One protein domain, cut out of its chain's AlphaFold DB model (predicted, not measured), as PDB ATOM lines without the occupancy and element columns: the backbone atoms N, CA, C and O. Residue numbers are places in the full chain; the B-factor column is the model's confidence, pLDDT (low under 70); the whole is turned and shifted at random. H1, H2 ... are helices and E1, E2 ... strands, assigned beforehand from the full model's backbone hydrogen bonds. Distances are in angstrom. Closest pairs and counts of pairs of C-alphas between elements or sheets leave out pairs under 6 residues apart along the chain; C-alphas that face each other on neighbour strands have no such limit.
ATOM      1  N   VAL A  52     151.546 210.517 294.699       97.31
ATOM      2  CA  VAL A  52     152.821 211.046 294.180       97.31
ATOM      3  C   VAL A  52     154.027 210.427 294.891       97.31
ATOM      4  O   VAL A  52     153.910 209.940 296.024       97.31
ATOM      5  N   GLY A  53     155.203 210.477 294.263       97.81
ATOM      6  CA  GLY A  53     156.378 209.724 294.705       97.81
ATOM      7  C   GLY A  53     156.829 210.077 296.124       97.81
ATOM      8  O   GLY A  53     157.080 209.188 296.942       97.81
ATOM      9  N   GLY A  54     156.834 211.371 296.464       98.19
ATOM     10  CA  GLY A  54     157.160 211.830 297.818       98.19
ATOM     11  C   GLY A  54     156.200 211.276 298.879       98.19
ATOM     12  O   GLY A  54     156.624 210.848 299.954       98.19
ATOM     13  N   LEU A  55     154.901 211.200 298.570       98.31
ATOM     14  CA  LEU A  55     153.907 210.643 299.489       98.31
ATOM     15  C   LEU A  55     154.064 209.122 299.631       98.31
ATOM     16  O   LEU A  55     154.024 208.616 300.754       98.31
ATOM     17  N   ALA A  56     154.293 208.401 298.530       98.44
ATOM     18  CA  ALA A  56     154.537 206.957 298.552       98.44
ATOM     19  C   ALA A  56     155.757 206.608 299.421       98.44
ATOM     20  O   ALA A  56     155.676 205.727 300.284       98.44
ATOM     21  N   TRP A  57     156.853 207.360 299.267       98.75
ATOM     22  CA  TRP A  57     158.044 207.225 300.104       98.75
ATOM     23  C   TRP A  57     157.713 207.407 301.592       98.75
ATOM     24  O   TRP A  57     158.035 206.537 302.404       98.75
ATOM     25  N   GLN A  58     157.002 208.477 301.966       98.50
ATOM     26  CA  GLN A  58     156.629 208.724 303.364       98.50
ATOM     27  C   GLN A  58     155.728 207.638 303.958       98.50
ATOM     28  O   GLN A  58     155.936 207.225 305.105       98.50
ATOM     29  N   LEU A  59     154.729 207.166 303.209       98.25
ATOM     30  CA  LEU A  59     153.834 206.099 303.662       98.25
ATOM     31  C   LEU A  59     154.618 204.814 303.952       98.25
ATOM     32  O   LEU A  59     154.446 204.220 305.017       98.25
ATOM     33  N   CYS A  60     155.539 204.449 303.061       98.38
ATOM     34  CA  CYS A  60     156.426 203.303 303.240       98.38
ATOM     35  C   CYS A  60     157.350 203.476 304.454       98.38
ATOM     36  O   CYS A  60     157.432 202.610 305.323       98.38
ATOM     37  N   ARG A  61     158.028 204.625 304.555       98.12
ATOM     38  CA  ARG A  61     159.011 204.913 305.615       98.12
ATOM     39  C   ARG A  61     158.400 205.009 307.008       98.12
ATOM     40  O   ARG A  61     159.068 204.687 307.987       98.12
ATOM     41  N   SER A  62     157.139 205.423 307.099       97.81
ATOM     42  CA  SER A  62     156.387 205.485 308.358       97.81
ATOM     43  C   SER A  62     155.655 204.184 308.713       97.81
ATOM     44  O   SER A  62     155.029 204.117 309.770       97.81
ATOM     45  N   GLY A  63     155.721 203.154 307.859       97.69
ATOM     46  CA  GLY A  63     155.011 201.884 308.049       97.69
ATOM     47  C   GLY A  63     153.493 201.977 307.853       97.69
ATOM     48  O   GLY A  63     152.771 201.066 308.250       97.69
ATOM     49  N   GLN A  64     152.999 203.069 307.262       97.56
ATOM     50  CA  GLN A  64     151.583 203.241 306.921       97.56
ATOM     51  C   GLN A  64     151.187 202.471 305.656       97.56
ATOM     52  O   GLN A  64     150.007 202.190 305.461       97.56
ATOM     53  N   ALA A  65     152.159 202.118 304.814       97.00
ATOM     54  CA  ALA A  65     151.965 201.235 303.676       97.00
ATOM     55  C   ALA A  65     153.125 200.238 303.560       97.00
ATOM     56  O   ALA A  65     154.253 200.534 303.955       97.00
ATOM     57  N   ASP A  66     152.826 199.054 303.031       97.56
ATOM     58  CA  ASP A  66     153.822 198.029 302.732       97.56
ATOM     59  C   ASP A  66     154.466 198.341 301.368       97.56
ATOM     60  O   ASP A  66     153.739 198.403 300.373       97.56
ATOM     61  N   PRO A  67     155.796 198.534 301.284       97.56
ATOM     62  CA  PRO A  67     156.474 198.789 300.017       97.56
ATOM     63  C   PRO A  67     156.232 197.704 298.960       97.56
ATOM     64  O   PRO A  67     156.246 198.004 297.770       97.56
ATOM     65  N   GLU A  68     155.970 196.456 299.365       97.00
ATOM     66  CA  GLU A  68     155.667 195.350 298.443       97.00
ATOM     67  C   GLU A  68     154.299 195.493 297.752       97.00
ATOM     68  O   GLU A  68     153.948 194.701 296.877       97.00
ATOM     69  N   GLN A  69     153.507 196.499 298.120       96.94
ATOM     70  CA  GLN A  69     152.254 196.823 297.443       96.94
ATOM     71  C   GLN A  69     152.427 197.852 296.324       96.94
ATOM     72  O   GLN A  69     151.472 198.045 295.580       96.94
ATOM     73  N   PHE A  70     153.596 198.488 296.191       97.75
ATOM     74  CA  PHE A  70     153.886 199.485 295.156       97.75
ATOM     75  C   PHE A  70     154.746 198.874 294.055       97.75
ATOM     76  O   PHE A  70     155.823 198.350 294.357       97.75
ATOM     77  N   GLY A  71     154.297 198.949 292.802       96.19
ATOM     78  CA  GLY A  71     155.077 198.439 291.679       96.19
ATOM     79  C   GLY A  71     154.296 198.204 290.392       96.19
ATOM     80  O   GLY A  71     153.134 198.578 290.271       96.19
ATOM     81  N   ILE A  72     154.950 197.528 289.451       94.38
ATOM     82  CA  ILE A  72     154.379 197.038 288.191       94.38
ATOM     83  C   ILE A  72     154.953 195.658 287.882       94.38
ATOM     84  O   ILE A  72     156.147 195.405 288.055       94.38
ATOM     85  N   PHE A  73     154.103 194.739 287.425       89.94
ATOM     86  CA  PHE A  73     154.469 193.332 287.226       89.94
ATOM     87  C   PHE A  73     155.095 192.697 288.489       89.94
ATOM     88  O   PHE A  73     154.441 192.595 289.528       89.94
ATOM     89  N   ASP A  74     156.332 192.209 288.394       91.44
ATOM     90  CA  ASP A  74     157.125 191.642 289.486       91.44
ATOM     91  C   ASP A  74     158.104 192.652 290.111       91.44
ATOM     92  O   ASP A  74     158.753 192.338 291.112       91.44
ATOM     93  N   MET A  75     158.180 193.870 289.568       93.31
ATOM     94  CA  MET A  75     159.033 194.948 290.056       93.31
ATOM     95  C   MET A  75     158.291 195.743 291.126       93.31
ATOM     96  O   MET A  75     157.297 196.404 290.838       93.31
ATOM     97  N   ARG A  76     158.758 195.666 292.371       96.81
ATOM     98  CA  ARG A  76     158.102 196.289 293.526       96.81
ATOM     99  C   ARG A  76     159.069 196.539 294.677       96.81
ATOM    100  O   ARG A  76     160.244 196.173 294.602       96.81
ATOM    101  N   GLY A  77     158.564 197.133 295.753       97.44
ATOM    102  CA  GLY A  77     159.314 197.332 296.989       97.44
ATOM    103  C   GLY A  77     159.927 198.726 297.102       97.44
ATOM    104  O   GLY A  77     159.809 199.577 296.221       97.44
ATOM    105  N   LEU A  78     160.625 198.977 298.212       98.19
ATOM    106  CA  LEU A  78     161.109 200.321 298.554       98.19
ATOM    107  C   LEU A  78     162.107 200.886 297.527       98.19
ATOM    108  O   LEU A  78     162.152 202.095 297.312       98.19
ATOM    109  N   GLY A  79     162.891 200.020 296.877       97.88
ATOM    110  CA  GLY A  79     163.792 200.426 295.796       97.88
ATOM    111  C   GLY A  79     163.040 200.944 294.567       97.88
ATOM    112  O   GLY A  79     163.478 201.923 293.967       97.88
ATOM    113  N   PHE A  80     161.893 200.338 294.248       97.38
ATOM    114  CA  PHE A  80     161.011 200.772 293.167       97.38
ATOM    115  C   PHE A  80     160.385 202.133 293.499       97.38
ATOM    116  O   PHE A  80     160.578 203.090 292.755       97.38
ATOM    117  N   VAL A  81     159.809 202.267 294.702       98.31
ATOM    118  CA  VAL A  81     159.267 203.543 295.217       98.31
ATOM    119  C   VAL A  81     160.311 204.663 295.183       98.31
ATOM    120  O   VAL A  81     160.006 205.782 294.779       98.31
ATOM    121  N   ARG A  82     161.561 204.382 295.583       98.56
ATOM    122  CA  ARG A  82     162.662 205.357 295.496       98.56
ATOM    123  C   ARG A  82     162.929 205.783 294.054       98.56
ATOM    124  O   ARG A  82     163.216 206.951 293.818       98.56
ATOM    125  N   GLY A  83     162.883 204.840 293.115       97.81
ATOM    126  CA  GLY A  83     163.071 205.098 291.691       97.81
ATOM    127  C   GLY A  83     162.059 206.107 291.163       97.81
ATOM    128  O   GLY A  83     162.453 207.152 290.645       97.81
ATOM    129  N   ASP A  84     160.772 205.833 291.362       97.88
ATOM    130  CA  ASP A  84     159.701 206.703 290.862       97.88
ATOM    131  C   ASP A  84     159.687 208.043 291.572       97.88
ATOM    132  O   ASP A  84     159.543 209.078 290.929       97.88
ATOM    133  N   PHE A  85     159.954 208.054 292.878       98.38
ATOM    134  CA  PHE A  85     160.106 209.295 293.622       98.38
ATOM    135  C   PHE A  85     161.214 210.190 293.042       98.38
ATOM    136  O   PHE A  85     161.021 211.393 292.868       98.38
ATOM    137  N   LEU A  86     162.370 209.630 292.687       98.38
ATOM    138  CA  LEU A  86     163.454 210.418 292.097       98.38
ATOM    139  C   LEU A  86     163.133 210.899 290.672       98.38
ATOM    140  O   LEU A  86     163.544 212.002 290.304       98.38
ATOM    141  N   ARG A  87     162.366 210.126 289.894       98.06
ATOM    142  CA  ARG A  87     161.836 210.555 288.585       98.06
ATOM    143  C   ARG A  87     160.803 211.666 288.711       98.06
ATOM    144  O   ARG A  87     160.883 212.628 287.956       98.06
ATOM    145  N   ASP A  88     159.926 211.593 289.701       97.56
ATOM    146  CA  ASP A  88     158.956 212.640 290.032       97.56
ATOM    147  C   ASP A  88     159.675 213.962 290.373       97.56
ATOM    148  O   ASP A  88     159.407 215.016 289.793       97.56
ATOM    149  N   VAL A  89     160.722 213.904 291.208       98.12
ATOM    150  CA  VAL A  89     161.561 215.079 291.518       98.12
ATOM    151  C   VAL A  89     162.275 215.628 290.276       98.12
ATOM    152  O   VAL A  89     162.368 216.848 290.110       98.12
ATOM    153  N   ALA A  90     162.784 214.767 289.392       97.81
ATOM    154  CA  ALA A  90     163.388 215.204 288.133       97.81
ATOM    155  C   ALA A  90     162.354 215.885 287.213       97.81
ATOM    156  O   ALA A  90     162.638 216.953 286.661       97.81
ATOM    157  N   ALA A  91     161.136 215.345 287.128       96.94
ATOM    158  CA  ALA A  91     160.041 215.902 286.339       96.94
ATOM    159  C   ALA A  91     159.604 217.290 286.844       96.94
ATOM    160  O   ALA A  91     159.426 218.213 286.040       96.94
ATOM    161  N   LEU A  92     159.547 217.498 288.167       96.81
ATOM    162  CA  LEU A  92     159.339 218.830 288.762       96.81
ATOM    163  C   LEU A  92     160.393 219.845 288.281       96.81
ATOM    164  O   LEU A  92     160.083 221.018 288.068       96.81
ATOM    165  N   ASN A  93     161.623 219.386 288.039       96.94
ATOM    166  CA  ASN A  93     162.743 220.179 287.529       96.94
ATOM    167  C   ASN A  93     162.838 220.213 285.993       96.94
ATOM    168  O   ASN A  93     163.861 220.633 285.451       96.94
ATOM    169  N   LYS A  94     161.767 219.829 285.284       95.06
ATOM    170  CA  LYS A  94     161.682 219.808 283.810       95.06
ATOM    171  C   LYS A  94     162.649 218.836 283.137       95.06
ATOM    172  O   LYS A  94     162.988 219.016 281.970       95.06
ATOM    173  N   VAL A  95     163.062 217.795 283.854       95.88
ATOM    174  CA  VAL A  95     163.818 216.678 283.291       95.88
ATOM    175  C   VAL A  95     162.874 215.486 283.157       95.88
ATOM    176  O   VAL A  95     162.638 214.747 284.109       95.88
ATOM    177  N   GLU A  96     162.282 215.365 281.970       91.94
ATOM    178  CA  GLU A  96     161.252 214.378 281.631       91.94
ATOM    179  C   GLU A  96     161.918 213.102 281.094       91.94
ATOM    180  O   GLU A  96     162.441 213.082 279.981       91.94
ATOM    181  N   LEU A  97     161.944 212.054 281.918       93.44
ATOM    182  CA  LEU A  97     162.649 210.797 281.652       93.44
ATOM    183  C   LEU A  97     161.680 209.655 281.347       93.44
ATOM    184  O   LEU A  97     160.502 209.711 281.697       93.44
ATOM    185  N   LEU A  98     162.187 208.596 280.720       93.69
ATOM    186  CA  LEU A  98     161.431 207.371 280.483       93.69
ATOM    187  C   LEU A  98     161.346 206.510 281.761       93.69
ATOM    188  O   LEU A  98     162.208 206.616 282.639       93.69
ATOM    189  N   PRO A  99     160.364 205.590 281.860       91.12
ATOM    190  CA  PRO A  99     160.164 204.754 283.052       91.12
ATOM    191  C   PRO A  99     161.396 203.941 283.472       91.12
ATOM    192  O   PRO A  99     161.620 203.683 284.653       91.12
ATOM    193  N   TRP A 100     162.225 203.557 282.502       93.38
ATOM    194  CA  TRP A 100     163.393 202.704 282.719       93.38
ATOM    195  C   TRP A 100     164.706 203.474 282.836       93.38
ATOM    196  O   TRP A 100     165.763 202.861 282.991       93.38
ATOM    197  N   ASP A 101     164.647 204.804 282.789       96.38
ATOM    198  CA  ASP A 101     165.815 205.657 282.938       96.38
ATOM    199  C   ASP A 101     166.223 205.717 284.411       96.38
ATOM    200  O   ASP A 101     165.408 205.930 285.316       96.38
ATOM    201  N   CYS A 102     167.508 205.489 284.655       96.94
ATOM    202  CA  CYS A 102     168.099 205.323 285.970       96.94
ATOM    203  C   CYS A 102     169.388 206.146 286.078       96.94
ATOM    204  O   CYS A 102     170.224 206.173 285.175       96.94
ATOM    205  N   TRP A 103     169.586 206.789 287.225       97.38
ATOM    206  CA  TRP A 103     170.817 207.497 287.576       97.38
ATOM    207  C   TRP A 103     170.950 207.572 289.099       97.38
ATOM    208  O   TRP A 103     170.011 207.245 289.829       97.38
ATOM    209  N   GLY A 104     172.112 208.015 289.583       96.31
ATOM    210  CA  GLY A 104     172.312 208.358 290.992       96.31
ATOM    211  C   GLY A 104     171.818 207.272 291.951       96.31
ATOM    212  O   GLY A 104     172.175 206.100 291.823       96.31
ATOM    213  N   LEU A 105     170.965 207.660 292.903       97.38
ATOM    214  CA  LEU A 105     170.428 206.738 293.906       97.38
ATOM    215  C   LEU A 105     169.512 205.651 293.346       97.38
ATOM    216  O   LEU A 105     169.382 204.619 293.996       97.38
ATOM    217  N   ILE A 106     168.917 205.818 292.163       97.31
ATOM    218  CA  ILE A 106     168.098 204.764 291.544       97.31
ATOM    219  C   ILE A 106     168.944 203.499 291.322       97.31
ATOM    220  O   ILE A 106     168.464 202.391 291.537       97.31
ATOM    221  N   LEU A 107     170.228 203.671 290.985       96.12
ATOM    222  CA  LEU A 107     171.177 202.586 290.715       96.12
ATOM    223  C   LEU A 107     171.835 201.998 291.978       96.12
ATOM    224  O   LEU A 107     172.545 200.998 291.886       96.12
ATOM    225  N   LYS A 108     171.653 202.605 293.159       96.31
ATOM    226  CA  LYS A 108     172.309 202.159 294.400       96.31
ATOM    227  C   LYS A 108     171.550 200.977 295.007       96.31
ATOM    228  O   LYS A 108     170.446 201.162 295.501       96.31
ATOM    229  N   GLU A 109     172.136 199.782 295.050       94.75
ATOM    230  CA  GLU A 109     171.474 198.597 295.637       94.75
ATOM    231  C   GLU A 109     171.115 198.779 297.121       94.75
ATOM    232  O   GLU A 109     170.067 198.332 297.583       94.75
ATOM    233  N   GLN A 110     171.973 199.471 297.874       96.75
ATOM    234  CA  GLN A 110     171.734 199.752 299.284       96.75
ATOM    235  C   GLN A 110     170.591 200.769 299.464       96.75
ATOM    236  O   GLN A 110     170.597 201.846 298.860       96.75
ATOM    237  N   LEU A 111     169.628 200.432 300.331       96.50
ATOM    238  CA  LEU A 111     168.452 201.262 300.636       96.50
ATOM    239  C   LEU A 111     168.471 201.871 302.046       96.50
ATOM    240  O   LEU A 111     167.653 202.739 302.337       96.50
ATOM    241  N   ASP A 112     169.354 201.406 302.930       96.31
ATOM    242  CA  ASP A 112     169.352 201.717 304.365       96.31
ATOM    243  C   ASP A 112     170.462 202.690 304.798       96.31
ATOM    244  O   ASP A 112     170.698 202.871 305.993       96.31
ATOM    245  N   ASP A 113     171.124 203.335 303.836       98.00
ATOM    246  CA  ASP A 113     172.128 204.365 304.089       98.00
ATOM    247  C   ASP A 113     171.493 205.559 304.837       98.00
ATOM    248  O   ASP A 113     170.591 206.204 304.293       98.00
ATOM    249  N   PRO A 114     171.923 205.872 306.075       97.88
ATOM    250  CA  PRO A 114     171.276 206.905 306.885       97.88
ATOM    251  C   PRO A 114     171.305 208.308 306.266       97.88
ATOM    252  O   PRO A 114     170.351 209.069 306.453       97.88
ATOM    253  N   ASP A 115     172.363 208.649 305.527       97.94
ATOM    254  CA  ASP A 115     172.520 209.970 304.917       97.94
ATOM    255  C   ASP A 115     171.630 210.113 303.677       97.94
ATOM    256  O   ASP A 115     171.115 211.202 303.393       97.94
ATOM    257  N   ASP A 116     171.414 209.021 302.941       98.12
ATOM    258  CA  ASP A 116     170.438 208.984 301.851       98.12
ATOM    259  C   ASP A 116     169.010 209.016 302.389       98.12
ATOM    260  O   ASP A 116     168.202 209.806 301.909       98.12
ATOM    261  N   LEU A 117     168.708 208.219 303.418       98.44
ATOM    262  CA  LEU A 117     167.388 208.192 304.045       98.44
ATOM    263  C   LEU A 117     167.000 209.566 304.591       98.44
ATOM    264  O   LEU A 117     165.907 210.042 304.308       98.44
ATOM    265  N   SER A 118     167.895 210.239 305.320       98.19
ATOM    266  CA  SER A 118     167.607 211.569 305.868       98.19
ATOM    267  C   SER A 118     167.360 212.610 304.771       98.19
ATOM    268  O   SER A 118     166.471 213.455 304.911       98.19
ATOM    269  N   MET A 119     168.117 212.545 303.672       98.25
ATOM    270  CA  MET A 119     167.924 213.430 302.525       98.25
ATOM    271  C   MET A 119     166.595 213.145 301.811       98.25
ATOM    272  O   MET A 119     165.831 214.080 301.567       98.25
ATOM    273  N   LEU A 120     166.288 211.873 301.535       98.69
ATOM    274  CA  LEU A 120     165.051 211.454 300.874       98.69
ATOM    275  C   LEU A 120     163.822 211.769 301.733       98.69
ATOM    276  O   LEU A 120     162.846 212.293 301.211       98.69
ATOM    277  N   ASP A 121     163.884 211.541 303.049       98.69
ATOM    278  CA  ASP A 121     162.800 211.858 303.986       98.69
ATOM    279  C   ASP A 121     162.505 213.376 303.995       98.69
ATOM    280  O   ASP A 121     161.341 213.784 303.981       98.69
ATOM    281  N   ARG A 122     163.545 214.228 303.933       98.25
ATOM    282  CA  ARG A 122     163.386 215.688 303.790       98.25
ATOM    283  C   ARG A 122     162.769 216.069 302.445       98.25
ATOM    284  O   ARG A 122     161.886 216.922 302.402       98.25
ATOM    285  N   LEU A 123     163.257 215.489 301.352       98.62
ATOM    286  CA  LEU A 123     162.769 215.784 300.004       98.62
ATOM    287  C   LEU A 123     161.309 215.347 299.832       98.62
ATOM    288  O   LEU A 123     160.521 216.054 299.208       98.62
ATOM    289  N   ALA A 124     160.938 214.221 300.438       98.62
ATOM    290  CA  ALA A 124     159.590 213.678 300.404       98.62
ATOM    291  C   ALA A 124     158.593 214.587 301.134       98.62
ATOM    292  O   ALA A 124     157.487 214.800 300.649       98.62
ATOM    293  N   GLU A 125     158.993 215.212 302.249       98.31
ATOM    294  CA  GLU A 125     158.151 216.206 302.934       98.31
ATOM    295  C   GLU A 125     157.856 217.431 302.062       98.31
ATOM    296  O   GLU A 125     156.760 217.980 302.118       98.31
ATOM    297  N   LEU A 126     158.798 217.832 301.206       98.38
ATOM    298  CA  LEU A 126     158.609 218.957 300.286       98.38
ATOM    299  C   LEU A 126     157.740 218.610 299.065       98.38
ATOM    300  O   LEU A 126     157.276 219.517 298.381       98.38
ATOM    301  N   THR A 127     157.546 217.319 298.771       98.06
ATOM    302  CA  THR A 127     156.964 216.822 297.505       98.06
ATOM    303  C   THR A 127     155.802 215.839 297.692       98.06
ATOM    304  O   THR A 127     155.304 215.262 296.733       98.06
ATOM    305  N   ARG A 128     155.300 215.661 298.919       95.81
ATOM    306  CA  ARG A 128     154.167 214.770 299.267       95.81
ATOM    307  C   ARG A 128     152.787 215.217 298.747       95.81
ATOM    308  O   ARG A 128     151.770 214.670 299.172       95.81
ATOM    309  N   GLY A 129     152.720 216.245 297.910       93.31
ATOM    310  CA  GLY A 129     151.485 216.863 297.437       93.31
ATOM    311  C   GLY A 129     151.796 218.056 296.542       93.31
ATOM    312  O   GLY A 129     152.678 217.977 295.694       93.31
ATOM    313  N   GLU A 130     151.103 219.179 296.745       91.88
ATOM    314  CA  GLU A 130     151.524 220.434 296.113       91.88
ATOM    315  C   GLU A 130     152.935 220.829 296.576       91.88
ATOM    316  O   GLU A 130     153.318 220.569 297.718       91.88
ATOM    317  N   VAL A 131     153.680 221.506 295.697       95.25
ATOM    318  CA  VAL A 131     155.079 221.901 295.930       95.25
ATOM    319  C   VAL A 131     155.185 223.431 296.050       95.25
ATOM    320  O   VAL A 131     155.689 224.096 295.144       95.25
ATOM    321  N   PRO A 132     154.677 224.047 297.140       94.00
ATOM    322  CA  PRO A 132     154.674 225.504 297.293       94.00
ATOM    323  C   PRO A 132     156.081 226.089 297.491       94.00
ATOM    324  O   PRO A 132     156.301 227.253 297.168       94.00
ATOM    325  N   ASP A 133     157.028 225.292 297.995       95.56
ATOM    326  CA  ASP A 133     158.440 225.662 298.157       95.56
ATOM    327  C   ASP A 133     159.313 225.021 297.064       95.56
ATOM    328  O   ASP A 133     160.295 224.317 297.320       95.56
ATOM    329  N   PHE A 134     158.906 225.230 295.809       96.75
ATOM    330  CA  PHE A 134     159.596 224.677 294.643       96.75
ATOM    331  C   PHE A 134     161.065 225.107 294.562       96.75
ATOM    332  O   PHE A 134     161.912 224.304 294.181       96.75
ATOM    333  N   GLU A 135     161.398 226.334 294.969       98.25
ATOM    334  CA  GLU A 135     162.783 226.820 294.948       98.25
ATOM    335  C   GLU A 135     163.698 225.995 295.866       98.25
ATOM    336  O   GLU A 135     164.830 225.686 295.491       98.25
ATOM    337  N   THR A 136     163.211 225.553 297.031       98.31
ATOM    338  CA  THR A 136     163.974 224.641 297.896       98.31
ATOM    339  C   THR A 136     164.147 223.265 297.253       98.31
ATOM    340  O   THR A 136     165.249 222.712 297.293       98.31
ATOM    341  N   VAL A 137     163.095 222.710 296.637       98.50
ATOM    342  CA  VAL A 137     163.171 221.419 295.921       98.50
ATOM    343  C   VAL A 137     164.182 221.493 294.778       98.50
ATOM    344  O   VAL A 137     165.051 220.629 294.661       98.50
ATOM    345  N   ARG A 138     164.120 222.560 293.982       98.50
ATOM    346  CA  ARG A 138     165.055 222.832 292.894       98.50
ATOM    347  C   ARG A 138     166.487 222.986 293.395       98.50
ATOM    348  O   ARG A 138     167.397 222.375 292.840       98.50
ATOM    349  N   GLY A 139     166.694 223.736 294.475       98.44
ATOM    350  CA  GLY A 139     168.011 223.893 295.089       98.44
ATOM    351  C   GLY A 139     168.620 222.561 295.540       98.44
ATOM    352  O   GLY A 139     169.809 222.326 295.319       98.44
ATOM    353  N   LEU A 140     167.819 221.664 296.127       98.00
ATOM    354  CA  LEU A 140     168.259 220.309 296.482       98.00
ATOM    355  C   LEU A 140     168.616 219.490 295.237       98.00
ATOM    356  O   LEU A 140     169.699 218.911 295.190       98.00
ATOM    357  N   TYR A 141     167.752 219.491 294.220       98.25
ATOM    358  CA  TYR A 141     167.989 218.775 292.965       98.25
ATOM    359  C   TYR A 141     169.268 219.237 292.250       98.25
ATOM    360  O   TYR A 141     170.046 218.414 291.776       98.25
ATOM    361  N   GLU A 142     169.525 220.545 292.185       97.19
ATOM    362  CA  GLU A 142     170.674 221.095 291.458       97.19
ATOM    363  C   GLU A 142     172.011 220.907 292.200       97.19
ATOM    364  O   GLU A 142     173.060 220.775 291.549       97.19
ATOM    365  N   SER A 143     171.981 220.909 293.539       96.75
ATOM    366  CA  SER A 143     173.177 220.866 294.393       96.75
ATOM    367  C   SER A 143     173.576 219.468 294.864       96.75
ATOM    368  O   SER A 143     174.763 219.254 295.122       96.75
ATOM    369  N   ASP A 144     172.639 218.519 294.957       96.88
ATOM    370  CA  ASP A 144     172.934 217.157 295.398       96.88
ATOM    371  C   ASP A 144     173.166 216.216 294.196       96.88
ATOM    372  O   ASP A 144     172.223 215.885 293.467       96.88
ATOM    373  N   PRO A 145     174.402 215.727 293.973       94.81
ATOM    374  CA  PRO A 145     174.711 214.840 292.850       94.81
ATOM    375  C   PRO A 145     173.997 213.483 292.929       94.81
ATOM    376  O   PRO A 145     173.948 212.766 291.933       94.81
ATOM    377  N   ARG A 146     173.435 213.122 294.089       95.69
ATOM    378  CA  ARG A 146     172.599 211.927 294.252       95.69
ATOM    379  C   ARG A 146     171.259 212.041 293.525       95.69
ATOM    380  O   ARG A 146     170.697 211.014 293.145       95.69
ATOM    381  N   LEU A 147     170.761 213.271 293.371       97.31
ATOM    382  CA  LEU A 147     169.455 213.604 292.800       97.31
ATOM    383  C   LEU A 147     169.555 214.044 291.343       97.31
ATOM    384  O   LEU A 147     168.689 213.708 290.538       97.31
ATOM    385  N   ARG A 148     170.592 214.814 291.001       95.94
ATOM    386  CA  ARG A 148     170.673 215.470 289.696       95.94
ATOM    387  C   ARG A 148     170.932 214.480 288.569       95.94
ATOM    388  O   ARG A 148     171.868 213.683 288.635       95.94
ATOM    389  N   VAL A 149     170.165 214.605 287.491       96.44
ATOM    390  CA  VAL A 149     170.453 213.896 286.241       96.44
ATOM    391  C   VAL A 149     171.733 214.479 285.636       96.44
ATOM    392  O   VAL A 149     171.926 215.698 285.588       96.44
ATOM    393  N   GLY A 150     172.656 213.594 285.263       92.75
ATOM    394  CA  GLY A 150     173.950 213.953 284.691       92.75
ATOM    395  C   GLY A 150     173.908 214.124 283.172       92.75
ATOM    396  O   GLY A 150     172.853 214.280 282.569       92.75
ATOM    397  N   ASP A 151     175.087 214.054 282.551       93.50
ATOM    398  CA  ASP A 151     175.241 214.076 281.085       93.50
ATOM    399  C   ASP A 151     174.929 212.732 280.420       93.50
ATOM    400  O   ASP A 151     174.848 212.639 279.197       93.50
ATOM    401  N   ALA A 152     174.762 211.690 281.228       95.12
ATOM    402  CA  ALA A 152     174.353 210.371 280.798       95.12
ATOM    403  C   ALA A 152     173.516 209.702 281.890       95.12
ATOM    404  O   ALA A 152     173.642 210.016 283.080       95.12
ATOM    405  N   ILE A 153     172.679 208.770 281.457       97.00
ATOM    406  CA  ILE A 153     171.840 207.911 282.292       97.00
ATOM    407  C   ILE A 153     172.039 206.450 281.888       97.00
ATOM    408  O   ILE A 153     172.572 206.158 280.820       97.00
ATOM    409  N   GLN A 154     171.586 205.531 282.731       97.56
ATOM    410  CA  GLN A 154     171.432 204.121 282.387       97.56
ATOM    411  C   GLN A 154     169.967 203.880 282.011       97.56
ATOM    412  O   GLN A 154     169.086 204.249 282.783       97.56
ATOM    413  N   SER A 155     169.689 203.290 280.852       96.81
ATOM    414  CA  SER A 155     168.324 203.011 280.389       96.81
ATOM    415  C   SER A 155     168.204 201.586 279.870       96.81
ATOM    416  O   SER A 155     169.149 201.057 279.282       96.81
ATOM    417  N   TYR A 156     167.043 200.955 280.054       93.88
ATOM    418  CA  TYR A 156     166.780 199.650 279.450       93.88
ATOM    419  C   TYR A 156     166.319 199.792 277.999       93.88
ATOM    420  O   TYR A 156     165.189 200.196 277.720       93.88
ATOM    421  N   VAL A 157     167.166 199.356 277.070       93.12
ATOM    422  CA  VAL A 157     166.897 199.308 275.632       93.12
ATOM    423  C   VAL A 157     166.904 197.847 275.192       93.12
ATOM    424  O   VAL A 157     167.869 197.120 275.402       93.12
ATOM    425  N   ASN A 158     165.795 197.368 274.619       92.06
ATOM    426  CA  ASN A 158     165.646 195.973 274.165       92.06
ATOM    427  C   ASN A 158     166.028 194.908 275.221       92.06
ATOM    428  O   ASN A 158     166.559 193.849 274.888       92.06
ATOM    429  N   GLY A 159     165.749 195.185 276.500       89.69
ATOM    430  CA  GLY A 159     166.038 194.275 277.614       89.69
ATOM    431  C   GLY A 159     167.488 194.294 278.108       89.69
ATOM    432  O   GLY A 159     167.855 193.448 278.920       89.69
ATOM    433  N   GLN A 160     168.313 195.236 277.645       94.56
ATOM    434  CA  GLN A 160     169.677 195.445 278.129       94.56
ATOM    435  C   GLN A 160     169.827 196.846 278.708       94.56
ATOM    436  O   GLN A 160     169.231 197.790 278.201       94.56
ATOM    437  N   MET A 161     170.615 196.974 279.776       95.38
ATOM    438  CA  MET A 161     170.968 198.282 280.317       95.38
ATOM    439  C   MET A 161     172.059 198.906 279.446       95.38
ATOM    440  O   MET A 161     173.127 198.315 279.273       95.38
ATOM    441  N   GLU A 162     171.788 200.091 278.918       97.44
ATOM    442  CA  GLU A 162     172.700 200.861 278.082       97.44
ATOM    443  C   GLU A 162     172.933 202.250 278.683       97.44
ATOM    444  O   GLU A 162     172.041 202.844 279.289       97.44
ATOM    445  N   GLU A 163     174.138 202.788 278.495       97.19
ATOM    446  CA  GLU A 163     174.422 204.183 278.831       97.19
ATOM    447  C   GLU A 163     173.934 205.095 277.701       97.19
ATOM    448  O   GLU A 163     174.386 204.979 276.560       97.19
ATOM    449  N   ILE A 164     173.027 206.019 278.022       96.25
ATOM    450  CA  ILE A 164     172.427 206.956 277.072       96.25
ATOM    451  C   ILE A 164     172.886 208.380 277.404       96.25
ATOM    452  O   ILE A 164     172.594 208.875 278.496       96.25
ATOM    453  N   PRO A 165     173.581 209.073 276.482       94.62
ATOM    454  CA  PRO A 165     173.902 210.488 276.641       94.62
ATOM    455  C   PRO A 165     172.640 211.361 276.615       94.62
ATOM    456  O   PRO A 165     171.801 211.221 275.723       94.62
ATOM    457  N   ILE A 166     172.534 212.311 277.544       88.81
ATOM    458  CA  ILE A 166     171.463 213.314 277.576       88.81
ATOM    459  C   ILE A 166     171.930 214.542 276.784       88.81
ATOM    460  O   ILE A 166     172.925 215.183 277.131       88.81
TER     461      ILE A 166
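Overview. This is residues 52 to 166 of the 168 residues of an uncharacterized protein of Chloroflexi bacterium (UniProt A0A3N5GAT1). A small rounded domain has one helix, H2, running through its middle, with H1 and H3 packed on different sides of it and the helical hairpin of H4 and H5 covering the H1 side and the last part of H2. A two-stranded hairpin, E2 and E3, makes the side of the domain opposite H1, beyond H3, and the short strand E1 lies by the beginning of H2. The printed part has 115 residues, with five named helices and three named strands in the order H1, E1, H2, H3, H4, H5, E2, E3; its class is mixed, helices and strands, and E2 and E3 form one antiparallel sheet. It is compact, with a radius of gyration of the C-alphas of 13.7 A and spans of 36 by 33 by 25 A.

Along the chain. H1, residues 53 to 61, begins with C-alpha 53 at (156.378, 209.724, 294.705) and is 12.2 A long. E1 is residues 70 to 72. H2, residues 78 to 92, is the longest helix by residues and measures 21.0 A, from C-alpha 78 at (161.109, 200.321, 298.554). H3 is residues 104 to 107. H4, residues 114 to 127, is 19.8 A long, and H5, residues 134 to 143, is 14.1 A. E2, residues 152 to 157, is 14.3 A long, and E3, residues 160 to 165, is 15.7 A, ending with C-alpha 165 at (173.902, 210.488, 276.641).

Arrangement. H2 is the hub, touching three helices. H1 touches it at a shallow tilt of 28 degrees, opposite ways, with the C-alphas of Gly 53 and Phe 85 closest at 3.9 A. H3 touches H2, with the C-alphas of Ile 106 and Gly 83 closest at 5.0 A. H5 only just touches H2, with 3 pairs of C-alphas within 8 A, from residues 89 to 90 of H2 alone; the closest, Val 89 and Tyr 141, are 7.6 A apart. H4 touches H1 with residues 121 to 127 alone, at a steep tilt of 50 degrees; the C-alphas of Gly 54 and Ala 124 are closest at 4.0 A. H4 and H5 are a hairpin at a shallow tilt of 30 degrees, with the C-alphas of Leu 126 and Val 137 closest at 6.8 A. E2 and E3 are an antiparallel hairpin, with N 155 and O 162 at 2.9 A and N 162 and O 155 at 2.8 A; E2 and H3 are near each other, with 5 pairs of C-alphas within 10 A. E1 pairs with no named strand, but its residues 71 to 72 pair antiparallel with residues 75 to 76. Every O i to N i+4 pair is within hydrogen-bond range in H1, H2, H4 and H5; H3 is too short for such a pair.

Size, cuts and confidence. The C-alphas farthest apart, of Pro 132 and Asn 158, are 39.1 A from each other. The printed part has no cut, and the link from H2 to H3, 11 residues, is long. The mean pLDDT of the printed part is 96.5, and no printed residue is under 70.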